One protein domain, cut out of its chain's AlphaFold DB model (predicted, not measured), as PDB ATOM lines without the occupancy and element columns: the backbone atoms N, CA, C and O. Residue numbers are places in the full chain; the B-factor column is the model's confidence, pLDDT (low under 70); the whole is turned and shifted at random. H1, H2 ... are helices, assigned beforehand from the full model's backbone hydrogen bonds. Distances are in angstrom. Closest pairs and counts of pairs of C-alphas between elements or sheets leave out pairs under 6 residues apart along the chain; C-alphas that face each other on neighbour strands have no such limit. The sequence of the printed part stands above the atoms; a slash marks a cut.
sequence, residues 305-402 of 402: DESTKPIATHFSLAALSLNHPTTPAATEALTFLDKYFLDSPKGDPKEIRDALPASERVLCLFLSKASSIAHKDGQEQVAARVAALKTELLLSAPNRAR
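This is residues 305 to 402 of the 402 residues of an uncharacterized protein of Cercospora beticola (UniProt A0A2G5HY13). Two long helices side by side, the hairpin H4 and H5, are covered on one side by a shorter hairpin, H1 and H2, crossing them steeply. Small H3 sits near one end, and residues 397 to 402 stick out. The printed part has 98 residues, with five named helices, H1 to H5 in order, which hold 64 of them, and no named strand; the class is all helix, and the whole is compact, with a radius of gyration of the C-alphas of 13.5 A and spans of 43 by 32 by 26 A.

H4, residues 360 to 376, touches H5, residues 380 to 395, at 14 degrees, a shallow tilt, opposite ways; closest C-alphas Ser 371 and Ala 383, 4.3 A. H1, residues 311 to 322, touches H4 with residues 319 to 322 alone; closest C-alphas Ala 319 and Phe 366, 6.5 A. H1 forms a hairpin with H2, residues 331 to 342; closest C-alphas Ala 318 and Ala 333, 4.5 A. H3, residues 349 to 355, only just touches H5, with 3 pairs of C-alphas within 8 A; closest Lys 350 and Leu 393, 7.2 A. O i to N i+4 pairs are all within hydrogen-bond range in H1, H3, H4 and H5, and 7 of 8 in H2.

H4 is 24.3 A long, H5 22.4 A. C-alpha 311 is at (-17.013, 8.581, 49.618), C-alpha 395 at (-8.546, -9.582, 59.336).

Asp 305 and Arg 402 have the farthest C-alphas, 45.3 A. There is no cut in the printed part and no long link. Confidence is under 70 at residues 305 to 309, 343 to 347, 357 and 395 to 402.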
ATOM      1  N   ASP A 305     -21.547  17.904  42.356       56.00
ATOM      2  CA  ASP A 305     -20.273  18.220  41.704       56.00
ATOM      3  C   ASP A 305     -19.189  17.208  42.131       56.00
ATOM      4  O   ASP A 305     -19.117  16.834  43.305       56.00
ATOM      5  N   GLU A 306     -18.369  16.724  41.193       57.53
ATOM      6  CA  GLU A 306     -17.423  15.617  41.417       57.53
ATOM      7  C   GLU A 306     -16.424  15.892  42.542       57.53
ATOM      8  O   GLU A 306     -16.014  14.968  43.249       57.53
ATOM      9  N   SER A 307     -16.097  17.169  42.744       55.62
ATOM     10  CA  SER A 307     -15.235  17.677  43.812       55.62
ATOM     11  C   SER A 307     -15.848  17.537  45.219       55.62
ATOM     12  O   SER A 307     -15.123  17.499  46.212       55.62
ATOM     13  N   THR A 308     -17.177  17.408  45.312       57.25
ATOM     14  CA  THR A 308     -17.955  17.384  46.566       57.25
ATOM     15  C   THR A 308     -18.656  16.051  46.833       57.25
ATOM     16  O   THR A 308     -19.310  15.886  47.867       57.25
ATOM     17  N   LYS A 309     -18.524  15.068  45.929       65.56
ATOM     18  CA  LYS A 309     -19.165  13.757  46.084       65.56
ATOM     19  C   LYS A 309     -18.613  13.037  47.331       65.56
ATOM     20  O   LYS A 309     -17.410  12.791  47.423       65.56
ATOM     21  N   PRO A 310     -19.470  12.625  48.286       74.19
ATOM     22  CA  PRO A 310     -19.014  11.889  49.460       74.19
ATOM     23  C   PRO A 310     -18.493  10.500  49.061       74.19
ATOM     24  O   PRO A 310     -18.969   9.903  48.093       74.19
ATOM     25  N   ILE A 311     -17.577   9.927  49.849       79.88
ATOM     26  CA  ILE A 311     -17.013   8.581  49.618       79.88
ATOM     27  C   ILE A 311     -18.097   7.508  49.395       79.88
ATOM     28  O   ILE A 311     -17.970   6.640  48.533       79.88
ATOM     29  N   ALA A 312     -19.226   7.630  50.103       75.50
ATOM     30  CA  ALA A 312     -20.412   6.788  49.964       75.50
ATOM     31  C   ALA A 312     -20.991   6.759  48.537       75.50
ATOM     32  O   ALA A 312     -21.480   5.719  48.082       75.50
ATOM     33  N   THR A 313     -20.948   7.892  47.836       77.19
ATOM     34  CA  THR A 313     -21.401   8.031  46.448       77.19
ATOM     35  C   THR A 313     -20.465   7.303  45.502       77.19
ATOM     36  O   THR A 313     -20.931   6.484  44.712       77.19
ATOM     37  N   HIS A 314     -19.157   7.550  45.622       81.94
ATOM     38  CA  HIS A 314     -18.150   6.892  44.788       81.94
ATOM     39  C   HIS A 314     -18.213   5.371  44.949       81.94
ATOM     40  O   HIS A 314     -18.306   4.653  43.957       81.94
ATOM     41  N   PHE A 315     -18.283   4.893  46.196       86.12
ATOM     42  CA  PHE A 315     -18.455   3.474  46.486       86.12
ATOM     43  C   PHE A 315     -19.729   2.908  45.848       86.12
ATOM     44  O   PHE A 315     -19.703   1.838  45.248       86.12
ATOM     45  N   SER A 316     -20.855   3.625  45.961       83.69
ATOM     46  CA  SER A 316     -22.129   3.161  45.403       83.69
ATOM     47  C   SER A 316     -22.051   2.979  43.886       83.69
ATOM     48  O   SER A 316     -22.501   1.954  43.388       83.69
ATOM     49  N   LEU A 317     -21.491   3.949  43.156       85.56
ATOM     50  CA  LEU A 317     -21.384   3.892  41.695       85.56
ATOM     51  C   LEU A 317     -20.423   2.786  41.240       85.56
ATOM     52  O   LEU A 317     -20.789   1.976  40.391       85.56
ATOM     53  N   ALA A 318     -19.257   2.681  41.883       89.06
ATOM     54  CA  ALA A 318     -18.305   1.599  41.648       89.06
ATOM     55  C   ALA A 318     -18.938   0.214  41.865       89.06
ATOM     56  O   ALA A 318     -18.791  -0.699  41.053       89.06
ATOM     57  N   ALA A 319     -19.697   0.057  42.953       88.75
ATOM     58  CA  ALA A 319     -20.341  -1.207  43.280       88.75
ATOM     59  C   ALA A 319     -21.493  -1.559  42.325       88.75
ATOM     60  O   ALA A 319     -21.784  -2.741  42.138       88.75
ATOM     61  N   LEU A 320     -22.152  -0.562  41.722       88.75
ATOM     62  CA  LEU A 320     -23.141  -0.787  40.670       88.75
ATOM     63  C   LEU A 320     -22.465  -1.257  39.372       88.75
ATOM     64  O   LEU A 320     -22.921  -2.246  38.807       88.75
ATOM     65  N   SER A 321     -21.354  -0.643  38.948       88.75
ATOM     66  CA  SER A 321     -20.617  -1.068  37.740       88.75
ATOM     67  C   SER A 321     -20.164  -2.533  37.822       88.75
ATOM     68  O   SER A 321     -20.464  -3.348  36.946       88.75
ATOM     69  N   LEU A 322     -19.595  -2.932  38.967       90.06
ATOM     70  CA  LEU A 322     -19.188  -4.322  39.213       90.06
ATOM     71  C   LEU A 322     -20.341  -5.329  39.127       90.06
ATOM     72  O   LEU A 322     -20.111  -6.517  38.901       90.06
ATOM     73  N   ASN A 323     -21.575  -4.906  39.401       88.88
ATOM     74  CA  ASN A 323     -22.737  -5.789  39.477       88.88
ATOM     75  C   ASN A 323     -23.645  -5.742  38.254       88.88
ATOM     76  O   ASN A 323     -24.683  -6.407  38.273       88.88
ATOM     77  N   HIS A 324     -23.235  -5.044  37.197       89.50
ATOM     78  CA  HIS A 324     -23.975  -5.027  35.948       89.50
ATOM     79  C   HIS A 324     -24.193  -6.466  35.408       89.50
ATOM     80  O   HIS A 324     -23.267  -7.283  35.444       89.50
ATOM     81  N   PRO A 325     -25.411  -6.817  34.941       84.75
ATOM     82  CA  PRO A 325     -25.797  -8.199  34.637       84.75
ATOM     83  C   PRO A 325     -25.056  -8.837  33.451       84.75
ATOM     84  O   PRO A 325     -24.855 -10.048  33.459       84.75
ATOM     85  N   THR A 326     -24.662  -8.059  32.436       84.69
ATOM     86  CA  THR A 326     -24.000  -8.583  31.218       84.69
ATOM     87  C   THR A 326     -22.583  -8.058  31.015       84.69
ATOM     88  O   THR A 326     -21.703  -8.822  30.646       84.69
ATOM     89  N   THR A 327     -22.351  -6.777  31.289       85.25
ATOM     90  CA  THR A 327     -21.037  -6.115  31.194       85.25
ATOM     91  C   THR A 327     -20.511  -5.638  32.560       85.25
ATOM     92  O   THR A 327     -20.430  -4.432  32.790       85.25
ATOM     93  N   PRO A 328     -20.211  -6.537  33.517       85.81
ATOM     94  CA  PRO A 328     -19.585  -6.125  34.769       85.81
ATOM     95  C   PRO A 328     -18.177  -5.580  34.491       85.81
ATOM     96  O   PRO A 328     -17.366  -6.276  33.885       85.81
ATOM     97  N   ALA A 329     -17.883  -4.366  34.956       87.19
ATOM     98  CA  ALA A 329     -16.585  -3.723  34.759       87.19
ATOM     99  C   ALA A 329     -15.906  -3.428  36.100       87.19
ATOM    100  O   ALA A 329     -16.551  -3.006  37.065       87.19
ATOM    101  N   ALA A 330     -14.594  -3.671  36.173       89.50
ATOM    102  CA  ALA A 330     -13.801  -3.352  37.356       89.50
ATOM    103  C   ALA A 330     -13.313  -1.902  37.375       89.50
ATOM    104  O   ALA A 330     -13.003  -1.408  38.452       89.50
ATOM    105  N   THR A 331     -13.273  -1.211  36.234       89.62
ATOM    106  CA  THR A 331     -12.633   0.103  36.074       89.62
ATOM    107  C   THR A 331     -13.038   1.104  37.155       89.62
ATOM    108  O   THR A 331     -12.183   1.597  37.882       89.62
ATOM    109  N   GLU A 332     -14.335   1.351  37.358       89.06
ATOM    110  CA  GLU A 332     -14.803   2.309  38.369       89.06
ATOM    111  C   GLU A 332     -14.494   1.856  39.800       89.06
ATOM    112  O   GLU A 332     -14.296   2.686  40.690       89.06
ATOM    113  N   ALA A 333     -14.453   0.544  40.037       90.69
ATOM    114  CA  ALA A 333     -14.087  -0.014  41.328       90.69
ATOM    115  C   ALA A 333     -12.594   0.094  41.614       90.69
ATOM    116  O   ALA A 333     -12.243   0.435  42.740       90.69
ATOM    117  N   LEU A 334     -11.737  -0.141  40.624       90.19
ATOM    118  CA  LEU A 334     -10.293   0.010  40.762       90.19
ATOM    119  C   LEU A 334      -9.941   1.485  40.964       90.19
ATOM    120  O   LEU A 334      -9.334   1.804  41.975       90.19
ATOM    121  N   THR A 335     -10.491   2.400  40.158       89.06
ATOM    122  CA  THR A 335     -10.317   3.851  40.356       89.06
ATOM    123  C   THR A 335     -10.769   4.310  41.745       89.06
ATOM    124  O   THR A 335     -10.150   5.175  42.368       89.06
ATOM    125  N   PHE A 336     -11.865   3.744  42.264       89.75
ATOM    126  CA  PHE A 336     -12.302   4.003  43.634       89.75
ATOM    127  C   PHE A 336     -11.291   3.484  44.669       89.75
ATOM    128  O   PHE A 336     -10.974   4.202  45.618       89.75
ATOM    129  N   LEU A 337     -10.794   2.257  44.506       89.38
ATOM    130  CA  LEU A 337      -9.816   1.666  45.418       89.38
ATOM    131  C   LEU A 337      -8.478   2.404  45.372       89.38
ATOM    132  O   LEU A 337      -7.916   2.651  46.431       89.38
ATOM    133  N   ASP A 338      -8.018   2.839  44.205       86.94
ATOM    134  CA  ASP A 338      -6.798   3.633  44.058       86.94
ATOM    135  C   ASP A 338      -6.927   4.969  44.787       86.94
ATOM    136  O   ASP A 338      -6.134   5.279  45.676       86.94
ATOM    137  N   LYS A 339      -8.013   5.707  44.525       85.19
ATOM    138  CA  LYS A 339      -8.264   7.020  45.135       85.19
ATOM    139  C   LYS A 339      -8.314   6.985  46.669       85.19
ATOM    140  O   LYS A 339      -7.867   7.933  47.321       85.19
ATOM    141  N   TYR A 340      -8.920   5.947  47.245       83.75
ATOM    142  CA  TYR A 340      -9.240   5.910  48.676       83.75
ATOM    143  C   TYR A 340      -8.450   4.881  49.485       83.75
ATOM    144  O   TYR A 340      -8.500   4.952  50.700       83.75
ATOM    145  N   PHE A 341      -7.733   3.936  48.881       83.25
ATOM    146  CA  PHE A 341      -7.024   2.894  49.633       83.25
ATOM    147  C   PHE A 341      -5.612   2.641  49.119       83.25
ATOM    148  O   PHE A 341      -4.680   2.649  49.912       83.25
ATOM    149  N   LEU A 342      -5.446   2.400  47.817       75.31
ATOM    150  CA  LEU A 342      -4.189   1.880  47.279       75.31
ATOM    151  C   LEU A 342      -3.142   2.973  47.032       75.31
ATOM    152  O   LEU A 342      -1.964   2.713  47.263       75.31
ATOM    153  N   ASP A 343      -3.573   4.177  46.638       69.19
ATOM    154  CA  ASP A 343      -2.695   5.317  46.342       69.19
ATOM    155  C   ASP A 343      -3.047   6.554  47.197       69.19
ATOM    156  O   ASP A 343      -2.613   7.671  46.911       69.19
ATOM    157  N   SER A 344      -3.870   6.395  48.244       58.09
ATOM    158  CA  SER A 344      -4.380   7.542  48.999       58.09
ATOM    159  C   SER A 344      -3.288   8.200  49.858       58.09
ATOM    160  O   SER A 344      -2.755   7.561  50.762       58.09
ATOM    161  N   PRO A 345      -3.004   9.507  49.683       51.88
ATOM    162  CA  PRO A 345      -2.085  10.247  50.548       51.88
ATOM    163  C   PRO A 345      -2.723  10.667  51.887       51.88
ATOM    164  O   PRO A 345      -2.099  11.382  52.670       51.88
ATOM    165  N   LYS A 346      -3.995  10.316  52.137       50.00
ATOM    166  CA  LYS A 346      -4.796  10.838  53.253       50.00
ATOM    167  C   LYS A 346      -5.501   9.721  54.025       50.00
ATOM    168  O   LYS A 346      -6.632   9.373  53.702       50.00
ATOM    169  N   GLY A 347      -4.877   9.294  55.120       58.56
ATOM    170  CA  GLY A 347      -5.551   8.634  56.242       58.56
ATOM    171  C   GLY A 347      -5.264   7.143  56.399       58.56
ATOM    172  O   GLY A 347      -4.866   6.462  55.459       58.56
ATOM    173  N   ASP A 348      -5.475   6.652  57.622       70.25
ATOM    174  CA  ASP A 348      -5.442   5.226  57.954       70.25
ATOM    175  C   ASP A 348      -6.573   4.509  57.177       70.25
ATOM    176  O   ASP A 348      -7.731   4.940  57.261       70.25
ATOM    177  N   PRO A 349      -6.295   3.412  56.441       72.06
ATOM    178  CA  PRO A 349      -7.311   2.591  55.773       72.06
ATOM    179  C   PRO A 349      -8.514   2.231  56.660       72.06
ATOM    180  O   PRO A 349      -9.629   2.056  56.155       72.06
ATOM    181  N   LYS A 350      -8.331   2.165  57.986       72.25
ATOM    182  CA  LYS A 350      -9.410   1.959  58.966       72.25
ATOM    183  C   LYS A 350     -10.371   3.145  59.073       72.25
ATOM    184  O   LYS A 350     -11.581   2.935  59.128       72.25
ATOM    185  N   GLU A 351      -9.877   4.379  59.044       73.50
ATOM    186  CA  GLU A 351     -10.730   5.578  59.079       73.50
ATOM    187  C   GLU A 351     -11.580   5.682  57.807       73.50
ATOM    188  O   GLU A 351     -12.772   5.996  57.842       73.50
ATOM    189  N   ILE A 352     -10.977   5.337  56.668       76.06
ATOM    190  CA  ILE A 352     -11.656   5.301  55.372       76.06
ATOM    191  C   ILE A 352     -12.703   4.182  55.362       76.06
ATOM    192  O   ILE A 352     -13.832   4.383  54.905       76.06
ATOM    193  N   ARG A 353     -12.375   3.020  55.940       79.12
ATOM    194  CA  ARG A 353     -13.311   1.908  56.131       79.12
ATOM    195  C   ARG A 353     -14.535   2.304  56.957       79.12
ATOM    196  O   ARG A 353     -15.638   1.881  56.594       79.12
ATOM    197  N   ASP A 354     -14.362   3.094  58.013       74.31
ATOM    198  CA  ASP A 354     -15.452   3.579  58.870       74.31
ATOM    199  C   ASP A 354     -16.356   4.600  58.161       74.31
ATOM    200  O   ASP A 354     -17.556   4.676  58.436       74.31
ATOM    201  N   ALA A 355     -15.813   5.343  57.194       71.62
ATOM    202  CA  ALA A 355     -16.578   6.267  56.360       71.62
ATOM    203  C   ALA A 355     -17.404   5.563  55.262       71.62
ATOM    204  O   ALA A 355     -18.323   6.165  54.690       71.62
ATOM    205  N   LEU A 356     -17.118   4.290  54.955       75.75
ATOM    206  CA  LEU A 356     -17.882   3.534  53.964       75.75
ATOM    207  C   LEU A 356     -19.232   3.080  54.520       75.75
ATOM    208  O   LEU A 356     -19.285   2.360  55.519       75.75
ATOM    209  N   PRO A 357     -20.345   3.340  53.809       69.50
ATOM    210  CA  PRO A 357     -21.669   2.924  54.255       69.50
ATOM    211  C   PRO A 357     -21.909   1.412  54.100       69.50
ATOM    212  O   PRO A 357     -23.063   1.013  54.062       69.50
ATOM    213  N   ALA A 358     -20.876   0.567  53.988       72.19
ATOM    214  CA  ALA A 358     -20.965  -0.854  53.658       72.19
ATOM    215  C   ALA A 358     -20.736  -1.779  54.861       72.19
ATOM    216  O   ALA A 358     -19.775  -1.636  55.623       72.19
ATOM    217  N   SER A 359     -21.594  -2.798  54.990       74.75
ATOM    218  CA  SER A 359     -21.306  -3.918  55.888       74.75
ATOM    219  C   SER A 359     -20.073  -4.685  55.413       74.75
ATOM    220  O   SER A 359     -19.738  -4.683  54.230       74.75
ATOM    221  N   GLU A 360     -19.424  -5.381  56.339       79.88
ATOM    222  CA  GLU A 360     -18.246  -6.206  56.068       79.88
ATOM    223  C   GLU A 360     -18.475  -7.206  54.925       79.88
ATOM    224  O   GLU A 360     -17.667  -7.306  54.008       79.88
ATOM    225  N   ARG A 361     -19.643  -7.858  54.904       79.62
ATOM    226  CA  ARG A 361     -20.042  -8.759  53.815       79.62
ATOM    227  C   ARG A 361     -20.105  -8.050  52.461       79.62
ATOM    228  O   ARG A 361     -19.667  -8.620  51.469       79.62
ATOM    229  N   VAL A 362     -20.675  -6.846  52.409       81.31
ATOM    230  CA  VAL A 362     -20.810  -6.082  51.157       81.31
ATOM    231  C   VAL A 362     -19.439  -5.650  50.648       81.31
ATOM    232  O   VAL A 362     -19.159  -5.811  49.465       81.31
ATOM    233  N   LEU A 363     -18.564  -5.182  51.540       85.06
ATOM    234  CA  LEU A 363     -17.192  -4.829  51.183       85.06
ATOM    235  C   LEU A 363     -16.383  -6.053  50.726       85.06
ATOM    236  O   LEU A 363     -15.688  -5.992  49.720       85.06
ATOM    237  N   CYS A 364     -16.521  -7.184  51.417       86.06
ATOM    238  CA  CYS A 364     -15.876  -8.437  51.035       86.06
ATOM    239  C   CYS A 364     -16.304  -8.890  49.630       86.06
ATOM    240  O   CYS A 364     -15.451  -9.254  48.818       86.06
ATOM    241  N   LEU A 365     -17.603  -8.825  49.315       85.44
ATOM    242  CA  LEU A 365     -18.120  -9.128  47.976       85.44
ATOM    243  C   LEU A 365     -17.571  -8.159  46.925       85.44
ATOM    244  O   LEU A 365     -17.124  -8.608  45.873       85.44
ATOM    245  N   PHE A 366     -17.562  -6.859  47.229       90.06
ATOM    246  CA  PHE A 366     -17.020  -5.818  46.357       90.06
ATOM    247  C   PHE A 366     -15.550  -6.084  46.003       90.06
ATOM    248  O   PHE A 366     -15.222  -6.224  44.828       90.06
ATOM    249  N   LEU A 367     -14.686  -6.250  47.011       92.06
ATOM    250  CA  LEU A 367     -13.248  -6.480  46.820       92.06
ATOM    251  C   LEU A 367     -12.968  -7.801  46.096       92.06
ATOM    252  O   LEU A 367     -12.134  -7.855  45.198       92.06
ATOM    253  N   SER A 368     -13.700  -8.865  46.445       91.19
ATOM    254  CA  SER A 368     -13.539 -10.170  45.788       91.19
ATOM    255  C   SER A 368     -13.909 -10.104  44.307       91.19
ATOM    256  O   SER A 368     -13.224 -10.689  43.474       91.19
ATOM    257  N   LYS A 369     -14.988  -9.387  43.972       91.69
ATOM    258  CA  LYS A 369     -15.450  -9.254  42.592       91.69
ATOM    259  C   LYS A 369     -14.536  -8.343  41.773       91.69
ATOM    260  O   LYS A 369     -14.205  -8.708  40.653       91.69
ATOM    261  N   ALA A 370     -14.077  -7.231  42.352       92.69
ATOM    262  CA  ALA A 370     -13.103  -6.341  41.721       92.69
ATOM    263  C   ALA A 370     -11.790  -7.074  41.400       92.69
ATOM    264  O   ALA A 370     -11.360  -7.062  40.253       92.69
ATOM    265  N   SER A 371     -11.213  -7.788  42.376       93.00
ATOM    266  CA  SER A 371      -9.997  -8.592  42.177       93.00
ATOM    267  C   SER A 371     -10.198  -9.681  41.115       93.00
ATOM    268  O   SER A 371      -9.375  -9.831  40.216       93.00
ATOM    269  N   SER A 372     -11.329 -10.398  41.153       93.88
ATOM    270  CA  SER A 372     -11.618 -11.453  40.174       93.88
ATOM    271  C   SER A 372     -11.778 -10.930  38.745       93.88
ATOM    272  O   SER A 372     -11.362 -11.626  37.823       93.88
ATOM    273  N   ILE A 373     -12.404  -9.767  38.545       92.25
ATOM    274  CA  ILE A 373     -12.558  -9.171  37.210       92.25
ATOM    275  C   ILE A 373     -11.213  -8.608  36.736       92.25
ATOM    276  O   ILE A 373     -10.791  -8.949  35.642       92.25
ATOM    277  N   ALA A 374     -10.475  -7.888  37.589       91.62
ATOM    278  CA  ALA A 374      -9.139  -7.383  37.258       91.62
ATOM    279  C   ALA A 374      -8.181  -8.500  36.808       91.62
ATOM    280  O   ALA A 374      -7.463  -8.346  35.825       91.62
ATOM    281  N   HIS A 375      -8.215  -9.657  37.478       92.56
ATOM    282  CA  HIS A 375      -7.439 -10.826  37.066       92.56
ATOM    283  C   HIS A 375      -7.867 -11.354  35.688       92.56
ATOM    284  O   HIS A 375      -7.021 -11.746  34.889       92.56
ATOM    285  N   LYS A 376      -9.172 -11.401  35.393       91.81
ATOM    286  CA  LYS A 376      -9.674 -11.829  34.074       91.81
ATOM    287  C   LYS A 376      -9.288 -10.854  32.964       91.81
ATOM    288  O   LYS A 376      -9.058 -11.293  31.845       91.81
ATOM    289  N   ASP A 377      -9.167  -9.576  33.303       91.25
ATOM    290  CA  ASP A 377      -8.769  -8.504  32.392       91.25
ATOM    291  C   ASP A 377      -7.234  -8.392  32.239       91.25
ATOM    292  O   ASP A 377      -6.740  -7.432  31.652       91.25
ATOM    293  N   GLY A 378      -6.459  -9.348  32.776       90.56
ATOM    294  CA  GLY A 378      -4.993  -9.388  32.660       90.56
ATOM    295  C   GLY A 378      -4.240  -8.438  33.600       90.56
ATOM    296  O   GLY A 378      -3.027  -8.283  33.483       90.56
ATOM    297  N   GLN A 379      -4.924  -7.809  34.559       90.69
ATOM    298  CA  GLN A 379      -4.330  -6.876  35.521       90.69
ATOM    299  C   GLN A 379      -3.885  -7.597  36.806       90.69
ATOM    300  O   GLN A 379      -4.352  -7.293  37.906       90.69
ATOM    301  N   GLU A 380      -2.985  -8.578  36.685       91.56
ATOM    302  CA  GLU A 380      -2.604  -9.486  37.784       91.56
ATOM    303  C   GLU A 380      -2.053  -8.762  39.023       91.56
ATOM    304  O   GLU A 380      -2.463  -9.046  40.151       91.56
ATOM    305  N   GLN A 381      -1.173  -7.776  38.824       89.44
ATOM    306  CA  GLN A 381      -0.587  -7.002  39.925       89.44
ATOM    307  C   GLN A 381      -1.651  -6.209  40.697       89.44
ATOM    308  O   GLN A 381      -1.649  -6.182  41.930       89.44
ATOM    309  N   VAL A 382      -2.600  -5.602  39.981       88.69
ATOM    310  CA  VAL A 382      -3.711  -4.860  40.588       88.69
ATOM    311  C   VAL A 382      -4.641  -5.823  41.328       88.69
ATOM    312  O   VAL A 382      -5.008  -5.574  42.477       88.69
ATOM    313  N   ALA A 383      -4.968  -6.968  40.725       90.44
ATOM    314  CA  ALA A 383      -5.789  -7.995  41.357       90.44
ATOM    315  C   ALA A 383      -5.183  -8.496  42.679       90.44
ATOM    316  O   ALA A 383      -5.921  -8.662  43.659       90.44
ATOM    317  N   ALA A 384      -3.857  -8.678  42.726       90.06
ATOM    318  CA  ALA A 384      -3.116  -9.054  43.927       90.06
ATOM    319  C   ALA A 384      -3.153  -7.954  45.004       90.06
ATOM    320  O   ALA A 384      -3.442  -8.254  46.163       90.06
ATOM    321  N   ARG A 385      -2.958  -6.677  44.630       89.75
ATOM    322  CA  ARG A 385      -3.096  -5.530  45.556       89.75
ATOM    323  C   ARG A 385      -4.493  -5.472  46.180       89.75
ATOM    324  O   ARG A 385      -4.622  -5.334  47.394       89.75
ATOM    325  N   VAL A 386      -5.548  -5.651  45.381       90.56
ATOM    326  CA  VAL A 386      -6.936  -5.667  45.879       90.56
ATOM    327  C   VAL A 386      -7.191  -6.858  46.817       90.56
ATOM    328  O   VAL A 386      -7.881  -6.716  47.830       90.56
ATOM    329  N   ALA A 387      -6.626  -8.033  46.523       88.69
ATOM    330  CA  ALA A 387      -6.735  -9.209  47.389       88.69
ATOM    331  C   ALA A 387      -5.991  -9.030  48.728       88.69
ATOM    332  O   ALA A 387      -6.503  -9.432  49.779       88.69
ATOM    333  N   ALA A 388      -4.825  -8.380  48.713       87.75
ATOM    334  CA  ALA A 388      -4.097  -8.009  49.922       87.75
ATOM    335  C   ALA A 388      -4.902  -7.011  50.773       87.75
ATOM    336  O   ALA A 388      -5.121  -7.259  51.957       87.75
ATOM    337  N   LEU A 389      -5.469  -5.969  50.152       87.38
ATOM    338  CA  LEU A 389      -6.327  -4.989  50.831       87.38
ATOM    339  C   LEU A 389      -7.552  -5.643  51.492       87.38
ATOM    340  O   LEU A 389      -7.938  -5.294  52.606       87.38
ATOM    341  N   LYS A 390      -8.168  -6.631  50.832       88.00
ATOM    342  CA  LYS A 390      -9.256  -7.424  51.424       88.00
ATOM    343  C   LYS A 390      -8.816  -8.122  52.710       88.00
ATOM    344  O   LYS A 390      -9.581  -8.160  53.668       88.00
ATOM    345  N   THR A 391      -7.615  -8.686  52.717       84.50
ATOM    346  CA  THR A 391      -7.034  -9.374  53.876       84.50
ATOM    347  C   THR A 391      -6.807  -8.369  55.006       84.50
ATOM    348  O   THR A 391      -7.289  -8.576  56.116       84.50
ATOM    349  N   GLU A 392      -6.195  -7.226  54.703       83.88
ATOM    350  CA  GLU A 392      -5.914  -6.151  55.658       83.88
ATOM    351  C   GLU A 392      -7.186  -5.570  56.301       83.88
ATOM    352  O   GLU A 392      -7.294  -5.501  57.527       83.88
ATOM    353  N   LEU A 393      -8.192  -5.215  55.496       80.88
ATOM    354  CA  LEU A 393      -9.420  -4.570  55.974       80.88
ATOM    355  C   LEU A 393     -10.376  -5.516  56.718       80.88
ATOM    356  O   LEU A 393     -11.249  -5.037  57.444       80.88
ATOM    357  N   LEU A 394     -10.261  -6.835  56.519       74.00
ATOM    358  CA  LEU A 394     -11.181  -7.827  57.095       74.00
ATOM    359  C   LEU A 394     -10.558  -8.666  58.223       74.00
ATOM    360  O   LEU A 394     -11.290  -9.125  59.093       74.00
ATOM    361  N   LEU A 395      -9.233  -8.848  58.257       63.00
ATOM    362  CA  LEU A 395      -8.546  -9.582  59.336       63.00
ATOM    363  C   LEU A 395      -8.038  -8.672  60.464       63.00
ATOM    364  O   LEU A 395      -7.704  -9.163  61.538       63.00
ATOM    365  N   SER A 396      -8.069  -7.349  60.281       50.84
ATOM    366  CA  SER A 396      -7.723  -6.368  61.324       50.84
ATOM    367  C   SER A 396      -8.835  -6.108  62.351       50.84
ATOM    368  O   SER A 396      -8.757  -5.127  63.090       50.84
ATOM    369  N   ALA A 397      -9.872  -6.948  62.424       43.44
ATOM    370  CA  ALA A 397     -10.799  -6.955  63.552       43.44
ATOM    371  C   ALA A 397     -10.210  -7.863  64.646       43.44
ATOM    372  O   ALA A 397     -10.422  -9.077  64.594       43.44
ATOM    373  N   PRO A 398      -9.457  -7.336  65.635       38.53
ATOM    374  CA  PRO A 398      -9.026  -8.166  66.742       38.53
ATOM    375  C   PRO A 398     -10.286  -8.687  67.423       38.53
ATOM    376  O   PRO A 398     -11.195  -7.907  67.711       38.53
ATOM    377  N   ASN A 399     -10.337 -10.003  67.629       37.00
ATOM    378  CA  ASN A 399     -11.077 -10.679  68.690       37.00
ATOM    379  C   ASN A 399     -12.001  -9.747  69.495       37.00
ATOM    380  O   ASN A 399     -11.657  -9.319  70.597       37.00
ATOM    381  N   ARG A 400     -13.206  -9.458  68.987       37.06
ATOM    382  CA  ARG A 400     -14.309  -9.123  69.892       37.06
ATOM    383  C   ARG A 400     -14.675 -10.434  70.563       37.06
ATOM    384  O   ARG A 400     -15.412 -11.242  70.007       37.06
ATOM    385  N   ALA A 401     -13.994 -10.674  71.678       30.31
ATOM    386  CA  ALA A 401     -14.147 -11.832  72.527       30.31
ATOM    387  C   ALA A 401     -15.634 -12.109  72.802       30.31
ATOM    388  O   ALA A 401     -16.370 -11.196  73.167       30.31
ATOM    389  N   ARG A 402     -15.984 -13.374  72.541       31.83
ATOM    390  CA  ARG A 402     -17.024 -14.236  73.125       31.83
ATOM    391  C   ARG A 402     -18.290 -13.589  73.678       31.83
ATOM    392  O   ARG A 402     -18.214 -12.907  74.719       31.83
TER     393      ARG A 402